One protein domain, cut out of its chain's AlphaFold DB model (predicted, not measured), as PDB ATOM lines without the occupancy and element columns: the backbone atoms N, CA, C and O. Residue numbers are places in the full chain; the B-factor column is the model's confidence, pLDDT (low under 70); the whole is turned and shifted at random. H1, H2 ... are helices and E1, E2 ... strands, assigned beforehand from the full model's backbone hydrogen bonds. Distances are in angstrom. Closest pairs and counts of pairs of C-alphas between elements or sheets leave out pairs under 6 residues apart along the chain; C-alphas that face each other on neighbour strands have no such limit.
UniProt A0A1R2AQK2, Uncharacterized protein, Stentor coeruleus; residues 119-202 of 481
ATOM      1  N   PRO A 119     -39.787  35.831  -8.216       90.00
ATOM      2  CA  PRO A 119     -40.331  37.156  -8.452       90.00
ATOM      3  C   PRO A 119     -41.413  37.476  -7.421       90.00
ATOM      4  O   PRO A 119     -42.278  36.648  -7.108       90.00
ATOM      5  N   LYS A 120     -41.354  38.700  -6.899       90.69
ATOM      6  CA  LYS A 120     -42.370  39.234  -5.996       90.69
ATOM      7  C   LYS A 120     -43.555  39.723  -6.812       90.69
ATOM      8  O   LYS A 120     -43.389  40.345  -7.860       90.69
ATOM      9  N   TYR A 121     -44.745  39.425  -6.324       86.69
ATOM     10  CA  TYR A 121     -45.983  39.874  -6.923       86.69
ATOM     11  C   TYR A 121     -46.311  41.285  -6.431       86.69
ATOM     12  O   TYR A 121     -46.720  41.472  -5.291       86.69
ATOM     13  N   ASP A 122     -46.117  42.281  -7.294       78.50
ATOM     14  CA  ASP A 122     -46.203  43.711  -6.953       78.50
ATOM     15  C   ASP A 122     -47.640  44.261  -6.929       78.50
ATOM     16  O   ASP A 122     -47.926  45.326  -7.474       78.50
ATOM     17  N   LYS A 123     -48.609  43.525  -6.369       68.12
ATOM     18  CA  LYS A 123     -49.984  44.039  -6.307       68.12
ATOM     19  C   LYS A 123     -50.369  44.473  -4.909       68.12
ATOM     20  O   LYS A 123     -50.269  43.720  -3.952       68.12
ATOM     21  N   SER A 124     -50.981  45.653  -4.872       63.56
ATOM     22  CA  SER A 124     -51.754  46.260  -3.784       63.56
ATOM     23  C   SER A 124     -52.954  45.428  -3.293       63.56
ATOM     24  O   SER A 124     -53.840  45.958  -2.622       63.56
ATOM     25  N   MET A 125     -53.029  44.145  -3.650       58.34
ATOM     26  CA  MET A 125     -54.104  43.249  -3.258       58.34
ATOM     27  C   MET A 125     -53.623  42.342  -2.135       58.34
ATOM     28  O   MET A 125     -52.703  41.551  -2.295       58.34
ATOM     29  N   THR A 126     -54.313  42.450  -1.007       73.06
ATOM     30  CA  THR A 126     -54.111  41.713   0.241       73.06
ATOM     31  C   THR A 126     -54.559  40.247   0.140       73.06
ATOM     32  O   THR A 126     -55.282  39.771   1.020       73.06
ATOM     33  N   SER A 127     -54.232  39.520  -0.933       86.75
ATOM     34  CA  SER A 127     -54.535  38.084  -0.970       86.75
ATOM     35  C   SER A 127     -53.659  37.361   0.062       86.75
ATOM     36  O   SER A 127     -52.476  37.661   0.169       86.75
ATOM     37  N   PRO A 128     -54.205  36.445   0.879       92.88
ATOM     38  CA  PRO A 128     -53.377  35.617   1.743       92.88
ATOM     39  C   PRO A 128     -52.640  34.568   0.907       92.88
ATOM     40  O   PRO A 128     -53.105  34.159  -0.160       92.88
ATOM     41  N   CYS A 129     -51.518  34.068   1.417       93.00
ATOM     42  CA  CYS A 129     -50.864  32.894   0.850       93.00
ATOM     43  C   CYS A 129     -51.846  31.709   0.826       93.00
ATOM     44  O   CYS A 129     -52.256  31.229   1.882       93.00
ATOM     45  N   ASN A 130     -52.158  31.173  -0.357       94.88
ATOM     46  CA  ASN A 130     -53.080  30.046  -0.541       94.88
ATOM     47  C   ASN A 130     -52.662  28.770   0.215       94.88
ATOM     48  O   ASN A 130     -53.495  27.898   0.423       94.88
ATOM     49  N   MET A 131     -51.393  28.659   0.626       93.88
ATOM     50  CA  MET A 131     -50.867  27.478   1.319       93.88
ATOM     51  C   MET A 131     -50.888  27.590   2.845       93.88
ATOM     52  O   MET A 131     -51.068  26.584   3.520       93.88
ATOM     53  N   CYS A 132     -50.695  28.785   3.409       93.06
ATOM     54  CA  CYS A 132     -50.629  28.962   4.869       93.06
ATOM     55  C   CYS A 132     -51.671  29.935   5.434       93.06
ATOM     56  O   CYS A 132     -51.762  30.085   6.648       93.06
ATOM     57  N   GLY A 133     -52.441  30.614   4.581       92.88
ATOM     58  CA  GLY A 133     -53.473  31.578   4.972       92.88
ATOM     59  C   GLY A 133     -52.949  32.906   5.529       92.88
ATOM     60  O   GLY A 133     -53.747  33.787   5.831       92.88
ATOM     61  N   VAL A 134     -51.633  33.077   5.667       90.62
ATOM     62  CA  VAL A 134     -51.030  34.306   6.199       90.62
ATOM     63  C   VAL A 134     -51.048  35.407   5.138       90.62
ATOM     64  O   VAL A 134     -50.716  35.162   3.976       90.62
ATOM     65  N   HIS A 135     -51.437  36.612   5.556       89.75
ATOM     66  CA  HIS A 135     -51.318  37.833   4.765       89.75
ATOM     67  C   HIS A 135     -49.909  38.407   4.928       89.75
ATOM     68  O   HIS A 135     -49.490  38.689   6.050       89.75
ATOM     69  N   ASP A 136     -49.203  38.568   3.816       86.56
ATOM     70  CA  ASP A 136     -47.847  39.107   3.762       86.56
ATOM     71  C   ASP A 136     -47.656  39.839   2.426       86.56
ATOM     72  O   ASP A 136     -48.318  39.522   1.435       86.56
ATOM     73  N   ASP A 137     -46.726  40.787   2.394       88.19
ATOM     74  CA  ASP A 137     -46.333  41.523   1.194       88.19
ATOM     75  C   ASP A 137     -45.363  40.696   0.321       88.19
ATOM     76  O   ASP A 137     -45.107  41.020  -0.842       88.19
ATOM     77  N   PHE A 138     -44.812  39.597   0.855       90.69
ATOM     78  CA  PHE A 138     -43.843  38.735   0.165       90.69
ATOM     79  C   PHE A 138     -44.476  37.522  -0.523       90.69
ATOM     80  O   PHE A 138     -44.068  36.374  -0.317       90.69
ATOM     81  N   LEU A 139     -45.454  37.780  -1.386       92.69
ATOM     82  CA  LEU A 139     -46.105  36.744  -2.180       92.69
ATOM     83  C   LEU A 139     -45.545  36.664  -3.598       92.69
ATOM     84  O   LEU A 139     -45.088  37.640  -4.190       92.69
ATOM     85  N   THR A 140     -45.628  35.465  -4.149       94.00
ATOM     86  CA  THR A 140     -45.422  35.153  -5.558       94.00
ATOM     87  C   THR A 140     -46.737  34.627  -6.114       94.00
ATOM     88  O   THR A 140     -47.494  33.962  -5.407       94.00
ATOM     89  N   LYS A 141     -47.017  34.924  -7.380       95.25
ATOM     90  CA  LYS A 141     -48.220  34.463  -8.070       95.25
ATOM     91  C   LYS A 141     -47.854  33.456  -9.154       95.25
ATOM     92  O   LYS A 141     -46.818  33.600  -9.804       95.25
ATOM     93  N   CYS A 142     -48.708  32.458  -9.354       95.44
ATOM     94  CA  CYS A 142     -48.644  31.629 -10.549       95.44
ATOM     95  C   CYS A 142     -48.882  32.480 -11.811       95.44
ATOM     96  O   CYS A 142     -49.754  33.345 -11.832       95.44
ATOM     97  N   GLU A 143     -48.126  32.239 -12.877       95.00
ATOM     98  CA  GLU A 143     -48.306  32.991 -14.124       95.00
ATOM     99  C   GLU A 143     -49.654  32.697 -14.807       95.00
ATOM    100  O   GLU A 143     -50.257  33.587 -15.400       95.00
ATOM    101  N   GLU A 144     -50.158  31.468 -14.676       95.06
ATOM    102  CA  GLU A 144     -51.338  30.982 -15.406       95.06
ATOM    103  C   GLU A 144     -52.651  31.085 -14.608       95.06
ATOM    104  O   GLU A 144     -53.730  30.914 -15.172       95.06
ATOM    105  N   CYS A 145     -52.605  31.390 -13.305       94.62
ATOM    106  CA  CYS A 145     -53.812  31.536 -12.483       94.62
ATOM    107  C   CYS A 145     -53.649  32.515 -11.319       94.62
ATOM    108  O   CYS A 145     -52.567  33.014 -11.045       94.62
ATOM    109  N   GLU A 146     -54.736  32.775 -10.589       93.44
ATOM    110  CA  GLU A 146     -54.777  33.717  -9.459       93.44
ATOM    111  C   GLU A 146     -54.183  33.180  -8.141       93.44
ATOM    112  O   GLU A 146     -54.261  33.853  -7.114       93.44
ATOM    113  N   LEU A 147     -53.565  31.991  -8.142       94.62
ATOM    114  CA  LEU A 147     -52.945  31.438  -6.935       94.62
ATOM    115  C   LEU A 147     -51.738  32.276  -6.504       94.62
ATOM    116  O   LEU A 147     -50.785  32.443  -7.268       94.62
ATOM    117  N   CYS A 148     -51.770  32.740  -5.254       94.81
ATOM    118  CA  CYS A 148     -50.711  33.508  -4.608       94.81
ATOM    119  C   CYS A 148     -50.145  32.717  -3.422       94.81
ATOM    120  O   CYS A 148     -50.878  32.084  -2.668       94.81
ATOM    121  N   PHE A 149     -48.833  32.724  -3.228       94.62
ATOM    122  CA  PHE A 149     -48.187  31.945  -2.172       94.62
ATOM    123  C   PHE A 149     -46.829  32.537  -1.817       94.62
ATOM    124  O   PHE A 149     -46.161  33.144  -2.650       94.62
ATOM    125  N   HIS A 150     -46.375  32.316  -0.584       94.25
ATOM    126  CA  HIS A 150     -44.978  32.575  -0.251       94.25
ATOM    127  C   HIS A 150     -44.083  31.671  -1.104       94.25
ATOM    128  O   HIS A 150     -44.412  30.489  -1.249       94.25
ATOM    129  N   PRO A 151     -42.926  32.154  -1.588       95.62
ATOM    130  CA  PRO A 151     -42.013  31.347  -2.392       95.62
ATOM    131  C   PRO A 151     -41.677  29.990  -1.763       95.62
ATOM    132  O   PRO A 151     -41.750  28.955  -2.420       95.62
ATOM    133  N   PHE A 152     -41.377  29.975  -0.460       95.25
ATOM    134  CA  PHE A 152     -41.065  28.738   0.255       95.25
ATOM    135  C   PHE A 152     -42.283  27.816   0.404       95.25
ATOM    136  O   PHE A 152     -42.160  26.611   0.213       95.25
ATOM    137  N   CYS A 153     -43.475  28.360   0.675       94.62
ATOM    138  CA  CYS A 153     -44.699  27.560   0.737       94.62
ATOM    139  C   CYS A 153     -45.032  26.937  -0.624       94.62
ATOM    140  O   CYS A 153     -45.297  25.743  -0.694       94.62
ATOM    141  N   GLY A 154     -44.965  27.719  -1.707       94.44
ATOM    142  CA  GLY A 154     -45.160  27.206  -3.062       94.44
ATOM    143  C   GLY A 154     -44.140  26.122  -3.407       94.44
ATOM    144  O   GLY A 154     -44.506  25.076  -3.935       94.44
ATOM    145  N   PHE A 155     -42.871  26.321  -3.045       94.69
ATOM    146  CA  PHE A 155     -41.826  25.321  -3.249       94.69
ATOM    147  C   PHE A 155     -42.136  23.981  -2.560       94.69
ATOM    148  O   PHE A 155     -42.039  22.930  -3.208       94.69
ATOM    149  N   LEU A 156     -42.538  24.023  -1.281       92.44
ATOM    150  CA  LEU A 156     -42.940  22.839  -0.511       92.44
ATOM    151  C   LEU A 156     -44.165  22.150  -1.128       92.44
ATOM    152  O   LEU A 156     -44.200  20.926  -1.195       92.44
ATOM    153  N   SER A 157     -45.106  22.928  -1.662       92.94
ATOM    154  CA  SER A 157     -46.288  22.444  -2.388       92.94
ATOM    155  C   SER A 157     -46.019  22.085  -3.856       92.94
ATOM    156  O   SER A 157     -46.930  22.099  -4.673       92.94
ATOM    157  N   GLY A 158     -44.767  21.818  -4.238       92.44
ATOM    158  CA  GLY A 158     -44.454  21.301  -5.574       92.44
ATOM    159  C   GLY A 158     -44.350  22.342  -6.696       92.44
ATOM    160  O   GLY A 158     -44.029  21.971  -7.823       92.44
ATOM    161  N   MET A 159     -44.538  23.633  -6.418       93.75
ATOM    162  CA  MET A 159     -44.466  24.696  -7.430       93.75
ATOM    163  C   MET A 159     -43.031  24.977  -7.866       93.75
ATOM    164  O   MET A 159     -42.090  24.843  -7.075       93.75
ATOM    165  N   ARG A 160     -42.837  25.372  -9.127       93.00
ATOM    166  CA  ARG A 160     -41.501  25.503  -9.729       93.00
ATOM    167  C   ARG A 160     -41.371  26.778 -10.544       93.00
ATOM    168  O   ARG A 160     -42.348  27.279 -11.092       93.00
ATOM    169  N   ASN A 161     -40.135  27.258 -10.634       92.00
ATOM    170  CA  ASN A 161     -39.739  28.259 -11.611       92.00
ATOM    171  C   ASN A 161     -39.292  27.540 -12.887       92.00
ATOM    172  O   ASN A 161     -38.260  26.867 -12.880       92.00
ATOM    173  N   VAL A 162     -40.083  27.659 -13.949       89.50
ATOM    174  CA  VAL A 162     -39.792  27.115 -15.274       89.50
ATOM    175  C   VAL A 162     -39.583  28.302 -16.205       89.50
ATOM    176  O   VAL A 162     -40.492  29.097 -16.414       89.50
ATOM    177  N   SER A 163     -38.369  28.450 -16.735       87.81
ATOM    178  CA  SER A 163     -38.026  29.509 -17.700       87.81
ATOM    179  C   SER A 163     -38.284  30.946 -17.212       87.81
ATOM    180  O   SER A 163     -38.610  31.821 -18.005       87.81
ATOM    181  N   GLY A 164     -38.120  31.207 -15.910       88.44
ATOM    182  CA  GLY A 164     -38.368  32.522 -15.300       88.44
ATOM    183  C   GLY A 164     -39.798  32.706 -14.790       88.44
ATOM    184  O   GLY A 164     -40.072  33.676 -14.082       88.44
ATOM    185  N   CYS A 165     -40.680  31.754 -15.082       91.88
ATOM    186  CA  CYS A 165     -42.090  31.811 -14.758       91.88
ATOM    187  C   CYS A 165     -42.439  30.849 -13.626       91.88
ATOM    188  O   CYS A 165     -42.019  29.692 -13.613       91.88
ATOM    189  N   ILE A 166     -43.230  31.311 -12.658       94.81
ATOM    190  CA  ILE A 166     -43.648  30.477 -11.531       94.81
ATOM    191  C   ILE A 166     -44.959  29.778 -11.876       94.81
ATOM    192  O   ILE A 166     -45.976  30.427 -12.129       94.81
ATOM    193  N   LYS A 167     -44.945  28.444 -11.851       95.12
ATOM    194  CA  LYS A 167     -46.110  27.610 -12.164       95.12
ATOM    195  C   LYS A 167     -46.515  26.775 -10.957       95.12
ATOM    196  O   LYS A 167     -45.660  26.196 -10.278       95.12
ATOM    197  N   CYS A 168     -47.818  26.737 -10.674       94.94
ATOM    198  CA  CYS A 168     -48.367  25.850  -9.654       94.94
ATOM    199  C   CYS A 168     -48.380  24.393 -10.147       94.94
ATOM    200  O   CYS A 168     -48.162  24.127 -11.328       94.94
ATOM    201  N   GLU A 169     -48.637  23.445  -9.246       92.50
ATOM    202  CA  GLU A 169     -48.615  22.014  -9.564       92.50
ATOM    203  C   GLU A 169     -49.581  21.627 -10.698       92.50
ATOM    204  O   GLU A 169     -49.203  20.871 -11.594       92.50
ATOM    205  N   GLU A 170     -50.785  22.209 -10.717       93.25
ATOM    206  CA  GLU A 170     -51.785  21.966 -11.766       93.25
ATOM    207  C   GLU A 170     -51.279  22.400 -13.151       93.25
ATOM    208  O   GLU A 170     -51.393  21.650 -14.121       93.25
ATOM    209  N   HIS A 171     -50.642  23.572 -13.239       93.88
ATOM    210  CA  HIS A 171     -50.108  24.097 -14.500       93.88
ATOM    211  C   HIS A 171     -48.800  23.409 -14.927       93.88
ATOM    212  O   HIS A 171     -48.554  23.246 -16.119       93.88
ATOM    213  N   LEU A 172     -47.999  22.895 -13.984       89.81
ATOM    214  CA  LEU A 172     -46.826  22.063 -14.298       89.81
ATOM    215  C   LEU A 172     -47.206  20.718 -14.931       89.81
ATOM    216  O   LEU A 172     -46.451  20.174 -15.740       89.81
ATOM    217  N   GLY A 173     -48.363  20.156 -14.565       84.25
ATOM    218  CA  GLY A 173     -48.861  18.902 -15.134       84.25
ATOM    219  C   GLY A 173     -49.133  18.988 -16.638       84.25
ATOM    220  O   GLY A 173     -48.931  18.008 -17.357       84.25
ATOM    221  N   ASN A 174     -49.518  20.170 -17.120       75.44
ATOM    222  CA  ASN A 174     -49.885  20.390 -18.518       75.44
ATOM    223  C   ASN A 174     -48.665  20.486 -19.452       75.44
ATOM    224  O   ASN A 174     -48.761  20.108 -20.620       75.44
ATOM    225  N   GLU A 175     -47.501  20.904 -18.942       62.44
ATOM    226  CA  GLU A 175     -46.274  21.062 -19.739       62.44
ATOM    227  C   GLU A 175     -45.490  19.769 -19.961       62.44
ATOM    228  O   GLU A 175     -44.703  19.686 -20.901       62.44
ATOM    229  N   LYS A 176     -45.728  18.719 -19.162       56.22
ATOM    230  CA  LYS A 176     -45.020  17.426 -19.279       56.22
ATOM    231  C   LYS A 176     -45.218  16.707 -20.628       56.22
ATOM    232  O   LYS A 176     -44.658  15.633 -20.825       56.22
ATOM    233  N   LYS A 177     -45.992  17.278 -21.555       51.81
ATOM    234  CA  LYS A 177     -46.116  16.817 -22.948       51.81
ATOM    235  C   LYS A 177     -45.107  17.450 -23.913       51.81
ATOM    236  O   LYS A 177     -45.088  17.062 -25.077       51.81
ATOM    237  N   ILE A 178     -44.280  18.391 -23.463       47.88
ATOM    238  CA  ILE A 178     -43.221  18.998 -24.275       47.88
ATOM    239  C   ILE A 178     -41.894  18.370 -23.830       47.88
ATOM    240  O   ILE A 178     -41.420  18.615 -22.724       47.88
ATOM    241  N   GLU A 179     -41.334  17.481 -24.653       37.28
ATOM    242  CA  GLU A 179     -40.092  16.750 -24.364       37.28
ATOM    243  C   GLU A 179     -38.929  17.704 -24.039       37.28
ATOM    244  O   GLU A 179     -38.569  18.578 -24.831       37.28
ATOM    245  N   ASN A 180     -38.306  17.513 -22.872       40.16
ATOM    246  CA  ASN A 180     -37.113  18.250 -22.464       40.16
ATOM    247  C   ASN A 180     -35.946  17.933 -23.411       40.16
ATOM    248  O   ASN A 180     -35.427  16.814 -23.410       40.16
ATOM    249  N   LYS A 181     -35.477  18.926 -24.175       40.50
ATOM    250  CA  LYS A 181     -34.178  18.834 -24.857       40.50
ATOM    251  C   LYS A 181     -33.047  18.845 -23.814       40.50
ATOM    252  O   LYS A 181     -33.091  19.659 -22.890       40.50
ATOM    253  N   PRO A 182     -32.030  17.977 -23.946       37.72
ATOM    254  CA  PRO A 182     -30.914  17.932 -23.008       37.72
ATOM    255  C   PRO A 182     -30.094  19.228 -23.070       37.72
ATOM    256  O   PRO A 182     -29.723  19.683 -24.150       37.72
ATOM    257  N   VAL A 183     -29.795  19.808 -21.905       43.22
ATOM    258  CA  VAL A 183     -28.832  20.910 -21.758       43.22
ATOM    259  C   VAL A 183     -27.438  20.314 -21.596       43.22
ATOM    260  O   VAL A 183     -27.204  19.506 -20.695       43.22
ATOM    261  N   THR A 184     -26.501  20.717 -22.450       45.09
ATOM    262  CA  THR A 184     -25.110  20.253 -22.412       45.09
ATOM    263  C   THR A 184     -24.291  21.119 -21.453       45.09
ATOM    264  O   THR A 184     -24.105  22.315 -21.674       45.09
ATOM    265  N   VAL A 185     -23.778  20.520 -20.377       52.88
ATOM    266  CA  VAL A 185     -22.865  21.174 -19.426       52.88
ATOM    267  C   VAL A 185     -21.444  20.694 -19.710       52.88
ATOM    268  O   VAL A 185     -21.198  19.488 -19.713       52.88
ATOM    269  N   ILE A 186     -20.507  21.616 -19.947       62.78
ATOM    270  CA  ILE A 186     -19.097  21.271 -20.171       62.78
ATOM    271  C   ILE A 186     -18.345  21.443 -18.850       62.78
ATOM    272  O   ILE A 186     -18.216  22.556 -18.333       62.78
ATOM    273  N   VAL A 187     -17.835  20.332 -18.320       61.88
ATOM    274  CA  VAL A 187     -16.986  20.288 -17.125       61.88
ATOM    275  C   VAL A 187     -15.527  20.212 -17.569       61.88
ATOM    276  O   VAL A 187     -15.172  19.329 -18.350       61.88
ATOM    277  N   LYS A 188     -14.684  21.142 -17.107       68.94
ATOM    278  CA  LYS A 188     -13.231  21.099 -17.328       68.94
ATOM    279  C   LYS A 188     -12.522  20.904 -15.992       68.94
ATOM    280  O   LYS A 188     -12.716  21.686 -15.064       68.94
ATOM    281  N   GLU A 189     -11.688  19.875 -15.918       52.97
ATOM    282  CA  GLU A 189     -10.798  19.628 -14.784       52.97
ATOM    283  C   GLU A 189      -9.512  20.447 -14.966       52.97
ATOM    284  O   GLU A 189      -8.890  20.395 -16.033       52.97
ATOM    285  N   ASN A 190      -9.124  21.229 -13.952       64.25
ATOM    286  CA  ASN A 190      -7.825  21.900 -13.922       64.25
ATOM    287  C   ASN A 190      -6.799  20.997 -13.202       64.25
ATOM    288  O   ASN A 190      -6.881  20.862 -11.980       64.25
ATOM    289  N   PRO A 191      -5.814  20.409 -13.910       57.22
ATOM    290  CA  PRO A 191      -4.892  19.424 -13.338       57.22
ATOM    291  C   PRO A 191      -3.867  20.004 -12.350       57.22
ATOM    292  O   PRO A 191      -3.082  19.248 -11.787       57.22
ATOM    293  N   VAL A 192      -3.820  21.328 -12.164       62.38
ATOM    294  CA  VAL A 192      -2.840  21.983 -11.278       62.38
ATOM    295  C   VAL A 192      -3.423  22.296  -9.895       62.38
ATOM    296  O   VAL A 192      -2.662  22.447  -8.944       62.38
ATOM    297  N   GLU A 193      -4.749  22.377  -9.756       58.66
ATOM    298  CA  GLU A 193      -5.390  22.962  -8.564       58.66
ATOM    299  C   GLU A 193      -6.512  22.103  -7.952       58.66
ATOM    300  O   GLU A 193      -7.153  22.559  -7.011       58.66
ATOM    301  N   ASP A 194      -6.785  20.890  -8.458       52.34
ATOM    302  CA  ASP A 194      -7.963  20.080  -8.068       52.34
ATOM    303  C   ASP A 194      -9.290  20.881  -8.122       52.34
ATOM    304  O   ASP A 194     -10.256  20.610  -7.408       52.34
ATOM    305  N   LEU A 195      -9.351  21.898  -8.992       46.59
ATOM    306  CA  LEU A 195     -10.517  22.757  -9.187       46.59
ATOM    307  C   LEU A 195     -11.307  22.313 -10.422       46.59
ATOM    308  O   LEU A 195     -10.765  22.161 -11.521       46.59
ATOM    309  N   ILE A 196     -12.617  22.148 -10.241       55.12
ATOM    310  CA  ILE A 196     -13.571  21.835 -11.307       55.12
ATOM    311  C   ILE A 196     -14.209  23.145 -11.784       55.12
ATOM    312  O   ILE A 196     -14.966  23.770 -11.042       55.12
ATOM    313  N   ILE A 197     -13.934  23.553 -13.028       54.06
ATOM    314  CA  ILE A 197     -14.511  24.762 -13.640       54.06
ATOM    315  C   ILE A 197     -15.633  24.339 -14.596       54.06
ATOM    316  O   ILE A 197     -15.422  23.514 -15.489       54.06
ATOM    317  N   VAL A 198     -16.833  24.905 -14.430       50.78
ATOM    318  CA  VAL A 198     -18.018  24.532 -15.225       50.78
ATOM    319  C   VAL A 198     -18.544  25.696 -16.045       50.78
ATOM    320  O   VAL A 198     -18.770  26.789 -15.531       50.78
ATOM    321  N   HIS A 199     -18.743  25.436 -17.339       49.56
ATOM    322  CA  HIS A 199     -19.311  26.374 -18.301       49.56
ATOM    323  C   HIS A 199     -20.646  25.828 -18.820       49.56
ATOM    324  O   HIS A 199     -20.715  24.719 -19.359       49.56
ATOM    325  N   THR A 200     -21.701  26.630 -18.700       45.78
ATOM    326  CA  THR A 200     -23.015  26.342 -19.287       45.78
ATOM    327  C   THR A 200     -23.067  26.935 -20.693       45.78
ATOM    328  O   THR A 200     -22.884  28.142 -20.852       45.78
ATOM    329  N   VAL A 201     -23.296  26.108 -21.717       50.56
ATOM    330  CA  VAL A 201     -23.409  26.574 -23.107       50.56
ATOM    331  C   VAL A 201     -24.871  26.499 -23.530       50.56
ATOM    332  O   VAL A 201     -25.425  25.413 -23.659       50.56
ATOM    333  N   ASN A 202     -25.486  27.658 -23.762       43.12
ATOM    334  CA  ASN A 202     -26.778  27.750 -24.434       43.12
ATOM    335  C   ASN A 202     -26.507  28.061 -25.910       43.12
ATOM    336  O   ASN A 202     -26.057  29.163 -26.225       43.12
TER     337      ASN A 202
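What this domain is: This is residues 119 to 202 of the 481 residues of an uncharacterized protein of Stentor coeruleus (UniProt A0A1R2AQK2). With little regular structure, this is a loop-rich head, residues 119 to 175, joined by a free-standing link, residues 176 to 182, to a distant hairpin, E3 and E4. The head holds short helices H1 and H2 and a small hairpin, E1 and E2. The 84 printed residues, 31 in named elements, run H1 E1 E2 H2 E3 E4, class mixed, with two antiparallel sheets. The whole is only just extended, close to loose: radius of gyration of the C-alphas 18.2 A, spans 56 by 32 by 20 A.

Where its parts are: Start at C-alpha 119, (-40.331, 37.156, -8.452); residues 119 to 150 hold no named element. Then find H1 at 151 to 156, E1 at 160 to 162, E2 at 165 to 167 and H2 at 169 to 175, 10.5 A long. E3, 185 to 190, spans 16.0 A; E4, 195 to 200, spans 16.5 A, ending at (-23.015, 26.342, -19.287).

How they stand to each other: In hairpin E1 and E2, N 162 and O 165 are 2.8 A apart. The closest C-alphas of E1 and H2, Arg 160 and Leu 172, and of H1 and E1, Gly 154 and Arg 160, are each 7.8 A apart. In hairpin E3 and E4, N 188 and O 197 are 3.0 A apart; both strands are apart from E1. Every O i to N i+4 pair is within hydrogen-bond range in H1, but 1 of 3 in H2, with 4 of 4 O i to N i+3 pairs.

The domain as a whole: The printed part has no cut, and no link between named elements is long. Its farthest C-alphas, Thr 126 and Val 192, are 56.1 A apart. Look for pLDDT under 70 at residues 123 to 125 and 175 to 202.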